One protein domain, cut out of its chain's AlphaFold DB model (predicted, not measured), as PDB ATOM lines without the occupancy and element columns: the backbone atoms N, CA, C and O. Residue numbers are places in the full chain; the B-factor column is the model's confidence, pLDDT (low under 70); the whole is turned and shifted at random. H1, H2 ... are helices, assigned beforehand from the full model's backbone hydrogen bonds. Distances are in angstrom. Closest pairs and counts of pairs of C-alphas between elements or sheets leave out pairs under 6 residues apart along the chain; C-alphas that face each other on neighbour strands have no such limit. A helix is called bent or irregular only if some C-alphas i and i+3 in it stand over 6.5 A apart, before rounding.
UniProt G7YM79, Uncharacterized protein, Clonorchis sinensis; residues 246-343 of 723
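This is residues 246 to 343 of the 723 residues of an uncharacterized protein of Clonorchis sinensis (UniProt G7YM79). One helix, H5, runs through the middle of three others: H1, H2 and H3 stand round it on three sides and touch it, H2 and H3 crossing it nearly at right angles. The four-residue H4 lies near H1, and a long loop, residues 305 to 319, links H3 to H4 at the end of the domain away from H2. The printed part has 98 residues with five named helices, in the order H1, H2, H3, H4, H5, and no named strand; its class is all helix. The whole is compact, with a radius of gyration of the C-alphas of 13.3 A, and rounded, spanning 36 by 30 by 26 A.

H1, residues 252 to 266, touches H5, residues 327 to 343, at a steep tilt of 41 degrees, opposite ways; their closest C-alphas, those of Cys 257 and Ile 330, are 5.7 A apart. H2, residues 274 to 290, touches H5 at 71 degrees, only just about perpendicular; the closest C-alphas, those of Ala 284 and Ala 332, are 4.4 A apart. H3, residues 292 to 304, touches H5 with residues 295 to 299 alone, about perpendicular at 80 degrees; the closest C-alphas are those of Met 299 and Val 333, 5.5 A apart. H5 is the hub, touching three helices. H1 and H3 touch about perpendicular at 79 degrees, with residues 252 to 256 and 299 to 304 alone; the C-alphas of Cys 253 and Met 302 come closest, 4.7 A. H4, residues 320 to 323, is close to H1 but not clearly touching: the closest C-alphas, those of Glu 260 and Thr 323, are 7.4 A apart. H2 and H4 are apart. In H1, H2 and H3 every O i to N i+4 pair is within hydrogen-bond range; in H5 12 of 13 are, and H4 is too short for such a pair.

H1 begins at C-alpha 252, (117.186, 70.814, 104.323), and is 20.6 A long from first to last C-alpha. H2 measures 24.2 A, H3 18.3 A and H4 5.1 A. H5, 26.0 A long, ends at C-alpha 343, (108.984, 70.286, 122.038); it is irregular, with C-alphas 340 and 343 7.7 A apart.

The two C-alphas farthest apart are those of Asp 290 and Glu 313, at 38.1 A. The printed part has no cut. The link from H3 to H4 is long, 15 residues. Residues 271 to 278, of which 274 to 278 belong to H2, stand free. The mean pLDDT of the printed part is 87.2, and residues 307 to 317 are under 70.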
ATOM      1  N   LYS A 246     126.056  74.719 111.111       87.38
ATOM      2  CA  LYS A 246     126.480  76.064 111.527       87.38
ATOM      3  C   LYS A 246     125.346  77.050 111.259       87.38
ATOM      4  O   LYS A 246     124.565  76.828 110.340       87.38
ATOM      5  N   SER A 247     125.272  78.125 112.042       86.00
ATOM      6  CA  SER A 247     124.275  79.178 111.818       86.00
ATOM      7  C   SER A 247     124.541  79.916 110.489       86.00
ATOM      8  O   SER A 247     125.714  80.196 110.213       86.00
ATOM      9  N   PRO A 248     123.513  80.226 109.667       89.06
ATOM     10  CA  PRO A 248     122.095  79.904 109.862       89.06
ATOM     11  C   PRO A 248     121.764  78.421 109.593       89.06
ATOM     12  O   PRO A 248     121.799  77.931 108.464       89.06
ATOM     13  N   ALA A 249     121.400  77.703 110.656       89.25
ATOM     14  CA  ALA A 249     121.313  76.247 110.717       89.25
ATOM     15  C   ALA A 249     119.936  75.718 110.277       89.25
ATOM     16  O   ALA A 249     119.260  75.018 111.026       89.25
ATOM     17  N   ILE A 250     119.501  76.065 109.065       91.94
ATOM     18  CA  ILE A 250     118.174  75.703 108.538       91.94
ATOM     19  C   ILE A 250     118.204  74.259 107.990       91.94
ATOM     20  O   ILE A 250     118.950  74.008 107.039       91.94
ATOM     21  N   PRO A 251     117.406  73.308 108.526       92.56
ATOM     22  CA  PRO A 251     117.329  71.939 108.009       92.56
ATOM     23  C   PRO A 251     116.868  71.877 106.546       92.56
ATOM     24  O   PRO A 251     115.983  72.627 106.134       92.56
ATOM     25  N   THR A 252     117.425  70.940 105.774       90.19
ATOM     26  CA  THR A 252     117.186  70.814 104.323       90.19
ATOM     27  C   THR A 252     115.708  70.657 103.978       90.19
ATOM     28  O   THR A 252     115.220  71.363 103.108       90.19
ATOM     29  N   CYS A 253     114.970  69.815 104.709       91.62
ATOM     30  CA  CYS A 253     113.532  69.610 104.511       91.62
ATOM     31  C   CYS A 253     112.706  70.888 104.732       91.62
ATOM     32  O   CYS A 253     111.803  71.179 103.951       91.62
ATOM     33  N   LEU A 254     113.032  71.666 105.771       94.12
ATOM     34  CA  LEU A 254     112.366  72.938 106.063       94.12
ATOM     35  C   LEU A 254     112.617  73.951 104.939       94.12
ATOM     36  O   LEU A 254     111.667  74.555 104.443       94.12
ATOM     37  N   ARG A 255     113.881  74.082 104.509       91.94
ATOM     38  CA  ARG A 255     114.269  74.969 103.405       91.94
ATOM     39  C   ARG A 255     113.602  74.554 102.090       91.94
ATOM     40  O   ARG A 255     112.987  75.370 101.421       91.94
ATOM     41  N   ALA A 256     113.667  73.269 101.754       91.31
ATOM     42  CA  ALA A 256     113.113  72.715 100.527       91.31
ATOM     43  C   ALA A 256     111.600  72.945 100.393       91.31
ATOM     44  O   ALA A 256     111.139  73.331  99.321       91.31
ATOM     45  N   CYS A 257     110.828  72.739 101.468       94.88
ATOM     46  CA  CYS A 257     109.395  73.014 101.438       94.88
ATOM     47  C   CYS A 257     109.086  74.515 101.380       94.88
ATOM     48  O   CYS A 257     108.235  74.923 100.593       94.88
ATOM     49  N   GLY A 258     109.751  75.336 102.203       94.62
ATOM     50  CA  GLY A 258     109.496  76.778 102.257       94.62
ATOM     51  C   GLY A 258     109.844  77.482 100.944       94.62
ATOM     52  O   GLY A 258     109.012  78.205 100.396       94.62
ATOM     53  N   ASP A 259     111.022  77.198 100.386       92.12
ATOM     54  CA  ASP A 259     111.486  77.771  99.120       92.12
ATOM     55  C   ASP A 259     110.563  77.372  97.950       92.12
ATOM     56  O   ASP A 259     110.247  78.208  97.105       92.12
ATOM     57  N   GLU A 260     110.074  76.125  97.910       93.88
ATOM     58  CA  GLU A 260     109.138  75.649  96.878       93.88
ATOM     59  C   GLU A 260     107.734  76.266  97.024       93.88
ATOM     60  O   GLU A 260     107.108  76.605  96.017       93.88
ATOM     61  N   ILE A 261     107.242  76.476  98.251       94.88
ATOM     62  CA  ILE A 261     105.983  77.197  98.509       94.88
ATOM     63  C   ILE A 261     106.100  78.653  98.036       94.88
ATOM     64  O   ILE A 261     105.242  79.127  97.287       94.88
ATOM     65  N   LEU A 262     107.187  79.347  98.388       93.94
ATOM     66  CA  LEU A 262     107.435  80.720  97.938       93.94
ATOM     67  C   LEU A 262     107.644  80.806  96.421       93.94
ATOM     68  O   LEU A 262     107.177  81.759  95.798       93.94
ATOM     69  N   ALA A 263     108.281  79.810  95.799       93.06
ATOM     70  CA  ALA A 263     108.413  79.728  94.346       93.06
ATOM     71  C   ALA A 263     107.054  79.549  93.648       93.06
ATOM     72  O   ALA A 263     106.837  80.132  92.583       93.06
ATOM     73  N   ARG A 264     106.119  78.791  94.239       94.19
ATOM     74  CA  ARG A 264     104.749  78.638  93.719       94.19
ATOM     75  C   ARG A 264     103.945  79.927  93.826       94.19
ATOM     76  O   ARG A 264     103.273  80.282  92.865       94.19
ATOM     77  N   ILE A 265     104.070  80.658  94.931       93.69
ATOM     78  CA  ILE A 265     103.439  81.978  95.102       93.69
ATOM     79  C   ILE A 265     103.984  82.962  94.060       93.69
ATOM     80  O   ILE A 265     103.234  83.475  93.233       93.69
ATOM     81  N   LYS A 266     105.314  83.108  93.983       92.38
ATOM     82  CA  LYS A 266     106.009  84.021  93.052       92.38
ATOM     83  C   LYS A 266     105.829  83.673  91.565       92.38
ATOM     84  O   LYS A 266     106.202  84.471  90.709       92.38
ATOM     85  N   SER A 267     105.258  82.510  91.242       92.69
ATOM     86  CA  SER A 267     104.896  82.094  89.877       92.69
ATOM     87  C   SER A 267     103.383  81.973  89.637       92.69
ATOM     88  O   SER A 267     102.977  81.514  88.572       92.69
ATOM     89  N   GLY A 268     102.539  82.366  90.601       90.56
ATOM     90  CA  GLY A 268     101.077  82.266  90.505       90.56
ATOM     91  C   GLY A 268     100.518  80.836  90.566       90.56
ATOM     92  O   GLY A 268      99.325  80.635  90.357       90.56
ATOM     93  N   GLN A 269     101.354  79.835  90.865       89.88
ATOM     94  CA  GLN A 269     100.958  78.430  91.048       89.88
ATOM     95  C   GLN A 269     100.264  78.177  92.402       89.88
ATOM     96  O   GLN A 269      99.641  77.133  92.587       89.88
ATOM     97  N   LEU A 270     100.377  79.112  93.351       91.44
ATOM     98  CA  LEU A 270      99.647  79.127  94.619       91.44
ATOM     99  C   LEU A 270      99.158  80.556  94.894       91.44
ATOM    100  O   LEU A 270      99.974  81.467  94.987       91.44
ATOM    101  N   SER A 271      97.847  80.751  95.052       91.50
ATOM    102  CA  SER A 271      97.310  82.011  95.585       91.50
ATOM    103  C   SER A 271      97.325  81.991  97.114       91.50
ATOM    104  O   SER A 271      97.084  80.959  97.743       91.50
ATOM    105  N   THR A 272      97.587  83.154  97.699       89.19
ATOM    106  CA  THR A 272      97.638  83.412  99.143       89.19
ATOM    107  C   THR A 272      96.287  83.868  99.714       89.19
ATOM    108  O   THR A 272      96.191  84.230 100.889       89.19
ATOM    109  N   LEU A 273      95.217  83.812  98.911       89.38
ATOM    110  CA  LEU A 273      93.843  84.063  99.351       89.38
ATOM    111  C   LEU A 273      93.414  83.106 100.489       89.38
ATOM    112  O   LEU A 273      93.780  81.926 100.461       89.38
ATOM    113  N   PRO A 274      92.569  83.553 101.446       88.00
ATOM    114  CA  PRO A 274      92.190  82.754 102.619       88.00
ATOM    115  C   PRO A 274      91.542  81.398 102.312       88.00
ATOM    116  O   PRO A 274      91.653  80.461 103.100       88.00
ATOM    117  N   THR A 275      90.841  81.284 101.182       89.38
ATOM    118  CA  THR A 275      90.226  80.034 100.713       89.38
ATOM    119  C   THR A 275      91.279  79.059 100.192       89.38
ATOM    120  O   THR A 275      91.290  77.900 100.596       89.38
ATOM    121  N   CYS A 276      92.211  79.533  99.360       90.19
ATOM    122  CA  CYS A 276      93.327  78.738  98.850       90.19
ATOM    123  C   CYS A 276      94.245  78.257  99.982       90.19
ATOM    124  O   CYS A 276      94.622  77.085 100.003       90.19
ATOM    125  N   TRP A 277      94.540  79.127 100.954       89.25
ATOM    126  CA  TRP A 277      95.297  78.754 102.148       89.25
ATOM    127  C   TRP A 277      94.565  77.681 102.969       89.25
ATOM    128  O   TRP A 277      95.135  76.630 103.261       89.25
ATOM    129  N   TYR A 278      93.280  77.889 103.277       90.94
ATOM    130  CA  TYR A 278      92.472  76.938 104.047       90.94
ATOM    131  C   TYR A 278      92.368  75.556 103.375       90.94
ATOM    132  O   TYR A 278      92.621  74.542 104.022       90.94
ATOM    133  N   SER A 279      92.095  75.495 102.067       92.75
ATOM    134  CA  SER A 279      92.048  74.233 101.308       92.75
ATOM    135  C   SER A 279      93.416  73.553 101.149       92.75
ATOM    136  O   SER A 279      93.481  72.330 100.989       92.75
ATOM    137  N   MET A 280      94.521  74.306 101.201       93.38
ATOM    138  CA  MET A 280      95.865  73.723 101.248       93.38
ATOM    139  C   MET A 280      96.139  73.074 102.607       93.38
ATOM    140  O   MET A 280      96.656  71.960 102.645       93.38
ATOM    141  N   VAL A 281      95.764  73.744 103.702       92.19
ATOM    142  CA  VAL A 281      95.938  73.217 105.063       92.19
ATOM    143  C   VAL A 281      95.068  71.981 105.290       92.19
ATOM    144  O   VAL A 281      95.622  70.944 105.631       92.19
ATOM    145  N   LEU A 282      93.763  72.030 104.990       93.19
ATOM    146  CA  LEU A 282      92.871  70.868 105.133       93.19
ATOM    147  C   LEU A 282      93.352  69.653 104.325       93.19
ATOM    148  O   LEU A 282      93.339  68.529 104.817       93.19
ATOM    149  N   GLY A 283      93.813  69.864 103.086       93.94
ATOM    150  CA  GLY A 283      94.347  68.772 102.268       93.94
ATOM    151  C   GLY A 283      95.665  68.201 102.801       93.94
ATOM    152  O   GLY A 283      95.942  67.022 102.609       93.94
ATOM    153  N   ALA A 284      96.472  69.010 103.487       93.56
ATOM    154  CA  ALA A 284      97.690  68.560 104.153       93.56
ATOM    155  C   ALA A 284      97.420  67.878 105.507       93.56
ATOM    156  O   ALA A 284      98.164  66.975 105.885       93.56
ATOM    157  N   GLU A 285      96.367  68.283 106.219       93.12
ATOM    158  CA  GLU A 285      95.855  67.604 107.412       93.12
ATOM    159  C   GLU A 285      95.324  66.214 107.028       93.12
ATOM    160  O   GLU A 285      95.849  65.227 107.535       93.12
ATOM    161  N   GLY A 286      94.443  66.108 106.024       93.69
ATOM    162  CA  GLY A 286      93.959  64.818 105.506       93.69
ATOM    163  C   GLY A 286      95.082  63.893 105.014       93.69
ATOM    164  O   GLY A 286      95.148  62.736 105.410       93.69
ATOM    165  N   LEU A 287      96.067  64.409 104.262       93.62
ATOM    166  CA  LEU A 287      97.253  63.625 103.867       93.62
ATOM    167  C   LEU A 287      98.087  63.106 105.055       93.62
ATOM    168  O   LEU A 287      98.795  62.111 104.905       93.62
ATOM    169  N   ARG A 288      98.030  63.768 106.217       92.50
ATOM    170  CA  ARG A 288      98.675  63.319 107.463       92.50
ATOM    171  C   ARG A 288      97.794  62.395 108.307       92.50
ATOM    172  O   ARG A 288      98.324  61.756 109.209       92.50
ATOM    173  N   GLU A 289      96.496  62.317 108.039       91.19
ATOM    174  CA  GLU A 289      95.582  61.374 108.687       91.19
ATOM    175  C   GLU A 289      95.506  60.059 107.890       91.19
ATOM    176  O   GLU A 289      95.706  58.991 108.465       91.19
ATOM    177  N   ASP A 290      95.348  60.138 106.564       91.62
ATOM    178  CA  ASP A 290      95.236  58.978 105.667       91.62
ATOM    179  C   ASP A 290      96.600  58.349 105.309       91.62
ATOM    180  O   ASP A 290      96.760  57.128 105.296       91.62
ATOM    181  N   ASN A 291      97.607  59.182 105.011       91.69
ATOM    182  CA  ASN A 291      98.855  58.787 104.337       91.69
ATOM    183  C   ASN A 291     100.115  59.184 105.142       91.69
ATOM    184  O   ASN A 291     101.144  59.573 104.584       91.69
ATOM    185  N   ILE A 292     100.077  59.073 106.475       92.31
ATOM    186  CA  ILE A 292     101.175  59.542 107.344       92.31
ATOM    187  C   ILE A 292     102.532  58.863 107.082       92.31
ATOM    188  O   ILE A 292     103.577  59.460 107.339       92.31
ATOM    189  N   GLU A 293     102.559  57.630 106.573       92.75
ATOM    190  CA  GLU A 293     103.802  56.919 106.233       92.75
ATOM    191  C   GLU A 293     104.467  57.502 104.973       92.75
ATOM    192  O   GLU A 293     105.663  57.790 104.986       92.75
ATOM    193  N   ASP A 294     103.674  57.809 103.942       92.38
ATOM    194  CA  ASP A 294     104.080  58.533 102.726       92.38
ATOM    195  C   ASP A 294     104.696  59.906 103.053       92.38
ATOM    196  O   ASP A 294     105.712  60.308 102.479       92.38
ATOM    197  N   VAL A 295     104.057  60.651 103.966       94.62
ATOM    198  CA  VAL A 295     104.514  61.982 104.403       94.62
ATOM    199  C   VAL A 295     105.812  61.866 105.206       94.62
ATOM    200  O   VAL A 295     106.735  62.656 105.000       94.62
ATOM    201  N   GLN A 296     105.921  60.862 106.081       93.62
ATOM    202  CA  GLN A 296     107.139  60.597 106.848       93.62
ATOM    203  C   GLN A 296     108.319  60.193 105.969       93.62
ATOM    204  O   GLN A 296     109.419  60.694 106.189       93.62
ATOM    205  N   GLU A 297     108.118  59.316 104.986       93.12
ATOM    206  CA  GLU A 297     109.219  58.874 104.134       93.12
ATOM    207  C   GLU A 297     109.683  59.990 103.194       93.12
ATOM    208  O   GLU A 297     110.883  60.228 103.064       93.12
ATOM    209  N   LEU A 298     108.758  60.782 102.643       93.12
ATOM    210  CA  LEU A 298     109.120  61.982 101.888       93.12
ATOM    211  C   LEU A 298     109.877  63.004 102.761       93.12
ATOM    212  O   LEU A 298     110.901  63.533 102.329       93.12
ATOM    213  N   MET A 299     109.451  63.222 104.012       94.25
ATOM    214  CA  MET A 299     110.191  64.040 104.982       94.25
ATOM    215  C   MET A 299     111.598  63.476 105.252       94.25
ATOM    216  O   MET A 299     112.566  64.236 105.280       94.25
ATOM    217  N   ASN A 300     111.747  62.157 105.422       92.06
ATOM    218  CA  ASN A 300     113.046  61.508 105.629       92.06
ATOM    219  C   ASN A 300     113.976  61.706 104.424       92.06
ATOM    220  O   ASN A 300     115.137  62.079 104.606       92.06
ATOM    221  N   LEU A 301     113.467  61.518 103.202       90.81
ATOM    222  CA  LEU A 301     114.210  61.743 101.962       90.81
ATOM    223  C   LEU A 301     114.679  63.204 101.857       90.81
ATOM    224  O   LEU A 301     115.867  63.452 101.651       90.81
ATOM    225  N   MET A 302     113.789  64.170 102.101       90.69
ATOM    226  CA  MET A 302     114.111  65.605 102.080       90.69
ATOM    227  C   MET A 302     115.081  66.018 103.206       90.69
ATOM    228  O   MET A 302     115.907  66.915 103.021       90.69
ATOM    229  N   LEU A 303     115.048  65.348 104.364       89.50
ATOM    230  CA  LEU A 303     116.022  65.527 105.451       89.50
ATOM    231  C   LEU A 303     117.408  64.943 105.135       89.50
ATOM    232  O   LEU A 303     118.394  65.399 105.713       89.50
ATOM    233  N   MET A 304     117.497  63.931 104.267       84.44
ATOM    234  CA  MET A 304     118.756  63.275 103.883       84.44
ATOM    235  C   MET A 304     119.351  63.802 102.566       84.44
ATOM    236  O   MET A 304     120.480  63.431 102.229       84.44
ATOM    237  N   ASP A 305     118.639  64.664 101.834       78.50
ATOM    238  CA  ASP A 305     119.092  65.178 100.541       78.50
ATOM    239  C   ASP A 305     120.254  66.181 100.674       78.50
ATOM    240  O   ASP A 305     120.100  67.341 101.057       78.50
ATOM    241  N   LYS A 306     121.445  65.714 100.290       73.44
ATOM    242  CA  LYS A 306     122.711  66.461 100.318       73.44
ATOM    243  C   LYS A 306     122.853  67.477  99.178       73.44
ATOM    244  O   LYS A 306     123.888  68.133  99.103       73.44
ATOM    245  N   ARG A 307     121.878  67.570  98.267       68.62
ATOM    246  CA  ARG A 307     121.889  68.510  97.130       68.62
ATOM    247  C   ARG A 307     121.441  69.917  97.526       68.62
ATOM    248  O   ARG A 307     121.692  70.856  96.778       68.62
ATOM    249  N   PHE A 308     120.825  70.076  98.699       61.22
ATOM    250  CA  PHE A 308     120.485  71.388  99.240       61.22
ATOM    251  C   PHE A 308     121.712  72.113  99.803       61.22
ATOM    252  O   PHE A 308     122.438  71.532 100.619       61.22
ATOM    253  N   PRO A 309     121.903  73.399  99.455       59.88
ATOM    254  CA  PRO A 309     122.823  74.280 100.151       59.88
ATOM    255  C   PRO A 309     122.662  74.234 101.668       59.88
ATOM    256  O   PRO A 309     121.575  74.439 102.209       59.88
ATOM    257  N   THR A 310     123.777  74.032 102.370       55.41
ATOM    258  CA  THR A 310     123.846  74.292 103.817       55.41
ATOM    259  C   THR A 310     124.189  75.757 104.104       55.41
ATOM    260  O   THR A 310     123.781  76.279 105.138       55.41
ATOM    261  N   SER A 311     124.849  76.452 103.169       54.88
ATOM    262  CA  SER A 311     125.074  77.905 103.215       54.88
ATOM    263  C   SER A 311     123.791  78.689 102.888       54.88
ATOM    264  O   SER A 311     122.990  78.203 102.087       54.88
ATOM    265  N   PRO A 312     123.561  79.888 103.457       51.66
ATOM    266  CA  PRO A 312     122.529  80.821 102.987       51.66
ATOM    267  C   PRO A 312     122.943  81.608 101.726       51.66
ATOM    268  O   PRO A 312     122.097  82.255 101.120       51.66
ATOM    269  N   GLU A 313     124.229  81.602 101.355       52.56
ATOM    270  CA  GLU A 313     124.773  82.435 100.263       52.56
ATOM    271  C   GLU A 313     124.613  81.804  98.869       52.56
ATOM    272  O   GLU A 313     124.752  82.485  97.855       52.56
ATOM    273  N   GLU A 314     124.340  80.499  98.801       57.00
ATOM    274  CA  GLU A 314     124.073  79.804  97.541       57.00
ATOM    275  C   GLU A 314     122.589  79.971  97.159       57.00
ATOM    276  O   GLU A 314     121.720  79.841  98.027       57.00
ATOM    277  N   PRO A 315     122.265  80.251  95.881       56.41
ATOM    278  CA  PRO A 315     120.890  80.494  95.453       56.41
ATOM    279  C   PRO A 315     120.000  79.266  95.683       56.41
ATOM    280  O   PRO A 315     120.448  78.130  95.524       56.41
ATOM    281  N   SER A 316     118.725  79.495  96.012       57.72
ATOM    282  CA  SER A 316     117.748  78.437  96.290       57.72
ATOM    283  C   SER A 316     117.586  77.488  95.097       57.72
ATOM    284  O   SER A 316     116.974  77.802  94.072       57.72
ATOM    285  N   VAL A 317     118.162  76.290  95.221       62.41
ATOM    286  CA  VAL A 317     118.114  75.262  94.178       62.41
ATOM    287  C   VAL A 317     116.717  74.639  94.167       62.41
ATOM    288  O   VAL A 317     116.429  73.717  94.928       62.41
ATOM    289  N   ARG A 318     115.831  75.144  93.296       70.31
ATOM    290  CA  ARG A 318     114.496  74.564  93.084       70.31
ATOM    291  C   ARG A 318     114.638  73.158  92.490       70.31
ATOM    292  O   ARG A 318     114.885  72.998  91.296       70.31
ATOM    293  N   MET A 319     114.493  72.139  93.332       71.56
ATOM    294  CA  MET A 319     114.656  70.740  92.939       71.56
ATOM    295  C   MET A 319     113.515  70.288  92.024       71.56
ATOM    296  O   MET A 319     112.359  70.251  92.437       71.56
ATOM    297  N   ALA A 320     113.844  69.893  90.789       74.69
ATOM    298  CA  ALA A 320     112.867  69.430  89.795       74.69
ATOM    299  C   ALA A 320     112.017  68.241  90.290       74.69
ATOM    300  O   ALA A 320     110.836  68.141  89.983       74.69
ATOM    301  N   GLU A 321     112.598  67.376  91.121       78.69
ATOM    302  CA  GLU A 321     111.910  66.255  91.774       78.69
ATOM    303  C   GLU A 321     110.788  66.699  92.728       78.69
ATOM    304  O   GLU A 321     109.881  65.919  93.007       78.69
ATOM    305  N   TYR A 322     110.820  67.940  93.227       81.50
ATOM    306  CA  TYR A 322     109.799  68.474  94.135       81.50
ATOM    307  C   TYR A 322     108.784  69.365  93.407       81.50
ATOM    308  O   TYR A 322     107.657  69.517  93.878       81.50
ATOM    309  N   THR A 323     109.112  69.896  92.221       82.00
ATOM    310  CA  THR A 323     108.155  70.695  91.427       82.00
ATOM    311  C   THR A 323     106.965  69.866  90.935       82.00
ATOM    312  O   THR A 323     105.874  70.410  90.782       82.00
ATOM    313  N   ILE A 324     107.141  68.551  90.766       88.81
ATOM    314  CA  ILE A 324     106.074  67.601  90.406       88.81
ATOM    315  C   ILE A 324     105.137  67.231  91.571       88.81
ATOM    316  O   ILE A 324     104.086  66.637  91.342       88.81
ATOM    317  N   LEU A 325     105.489  67.560  92.820       92.12
ATOM    318  CA  LEU A 325     104.660  67.249  93.988       92.12
ATOM    319  C   LEU A 325     103.481  68.227  94.099       92.12
ATOM    320  O   LEU A 325     103.595  69.407  93.752       92.12
ATOM    321  N   SER A 326     102.347  67.770  94.640       93.00
ATOM    322  CA  SER A 326     101.237  68.672  94.965       93.00
ATOM    323  C   SER A 326     101.611  69.591  96.132       93.00
ATOM    324  O   SER A 326     102.343  69.206  97.046       93.00
ATOM    325  N   THR A 327     101.090  70.819  96.125       93.75
ATOM    326  CA  THR A 327     101.403  71.812  97.166       93.75
ATOM    327  C   THR A 327     100.943  71.340  98.550       93.75
ATOM    328  O   THR A 327     101.633  71.571  99.536       93.75
ATOM    329  N   GLN A 328      99.841  70.582  98.610       94.62
ATOM    330  CA  GLN A 328      99.363  69.911  99.822       94.62
ATOM    331  C   GLN A 328     100.365  68.869 100.354       94.62
ATOM    332  O   GLN A 328     100.604  68.856 101.555       94.62
ATOM    333  N   ARG A 329     101.020  68.052  99.506       95.00
ATOM    334  CA  ARG A 329     102.071  67.110  99.967       95.00
ATOM    335  C   ARG A 329     103.307  67.845 100.497       95.00
ATOM    336  O   ARG A 329     103.847  67.452 101.526       95.00
ATOM    337  N   ILE A 330     103.727  68.933  99.847       95.56
ATOM    338  CA  ILE A 330     104.861  69.760 100.304       95.56
ATOM    339  C   ILE A 330     104.544  70.433 101.649       95.56
ATOM    340  O   ILE A 330     105.372  70.415 102.564       95.56
ATOM    341  N   PHE A 331     103.333  70.980 101.800       96.00
ATOM    342  CA  PHE A 331     102.893  71.575 103.060       96.00
ATOM    343  C   PHE A 331     102.699  70.519 104.160       96.00
ATOM    344  O   PHE A 331     103.115  70.757 105.286       96.00
ATOM    345  N   ALA A 332     102.182  69.324 103.849       96.56
ATOM    346  CA  ALA A 332     102.074  68.213 104.801       96.56
ATOM    347  C   ALA A 332     103.441  67.797 105.369       96.56
ATOM    348  O   ALA A 332     103.566  67.600 106.576       96.56
ATOM    349  N   VAL A 333     104.477  67.728 104.526       96.56
ATOM    350  CA  VAL A 333     105.857  67.433 104.950       96.56
ATOM    351  C   VAL A 333     106.445  68.557 105.809       96.56
ATOM    352  O   VAL A 333     107.045  68.280 106.847       96.56
ATOM    353  N   LEU A 334     106.236  69.822 105.424       96.31
ATOM    354  CA  LEU A 334     106.627  70.983 106.236       96.31
ATOM    355  C   LEU A 334     105.962  70.946 107.619       96.31
ATOM    356  O   LEU A 334     106.613  71.179 108.638       96.31
ATOM    357  N   TRP A 335     104.666  70.645 107.644       95.50
ATOM    358  CA  TRP A 335     103.839  70.647 108.840       95.50
ATOM    359  C   TRP A 335     104.190  69.497 109.788       95.50
ATOM    360  O   TRP A 335     104.388  69.715 110.982       95.50
ATOM    361  N   GLU A 336     104.379  68.291 109.251       95.38
ATOM    362  CA  GLU A 336     104.828  67.125 110.015       95.38
ATOM    363  C   GLU A 336     106.240  67.321 110.591       95.38
ATOM    364  O   GLU A 336     106.486  66.977 111.750       95.38
ATOM    365  N   PHE A 337     107.152  67.939 109.834       95.88
ATOM    366  CA  PHE A 337     108.475  68.304 110.340       95.88
ATOM    367  C   PHE A 337     108.388  69.283 111.523       95.88
ATOM    368  O   PHE A 337     109.034  69.065 112.553       95.88
ATOM    369  N   LEU A 338     107.581  70.343 111.404       95.31
ATOM    370  CA  LEU A 338     107.427  71.357 112.449       95.31
ATOM    371  C   LEU A 338     106.751  70.795 113.710       95.31
ATOM    372  O   LEU A 338     107.247  71.044 114.809       95.31
ATOM    373  N   HIS A 339     105.703  69.975 113.571       93.19
ATOM    374  CA  HIS A 339     105.082  69.282 114.706       93.19
ATOM    375  C   HIS A 339     106.057  68.333 115.413       93.19
ATOM    376  O   HIS A 339     106.161  68.375 116.637       93.19
ATOM    377  N   ARG A 340     106.846  67.535 114.678       93.44
ATOM    378  CA  ARG A 340     107.879  66.681 115.298       93.44
ATOM    379  C   ARG A 340     108.932  67.480 116.050       93.44
ATOM    380  O   ARG A 340     109.465  66.983 117.038       93.44
ATOM    381  N   CYS A 341     109.242  68.693 115.601       94.69
ATOM    382  CA  CYS A 341     110.202  69.563 116.271       94.69
ATOM    383  C   CYS A 341     109.620  70.313 117.482       94.69
ATOM    384  O   CYS A 341     110.405  70.883 118.239       94.69
ATOM    385  N   GLN A 342     108.294  70.333 117.679       93.06
ATOM    386  CA  GLN A 342     107.589  71.287 118.546       93.06
ATOM    387  C   GLN A 342     108.183  71.403 119.961       93.06
ATOM    388  O   GLN A 342     108.558  72.507 120.352       93.06
ATOM    389  N   ASP A 343     108.397  70.294 120.680       91.75
ATOM    390  CA  ASP A 343     108.984  70.286 122.038       91.75
ATOM    391  C   ASP A 343     110.337  71.018 122.143       91.75
ATOM    392  O   ASP A 343     110.684  71.588 123.181       91.75
TER     393      ASP A 343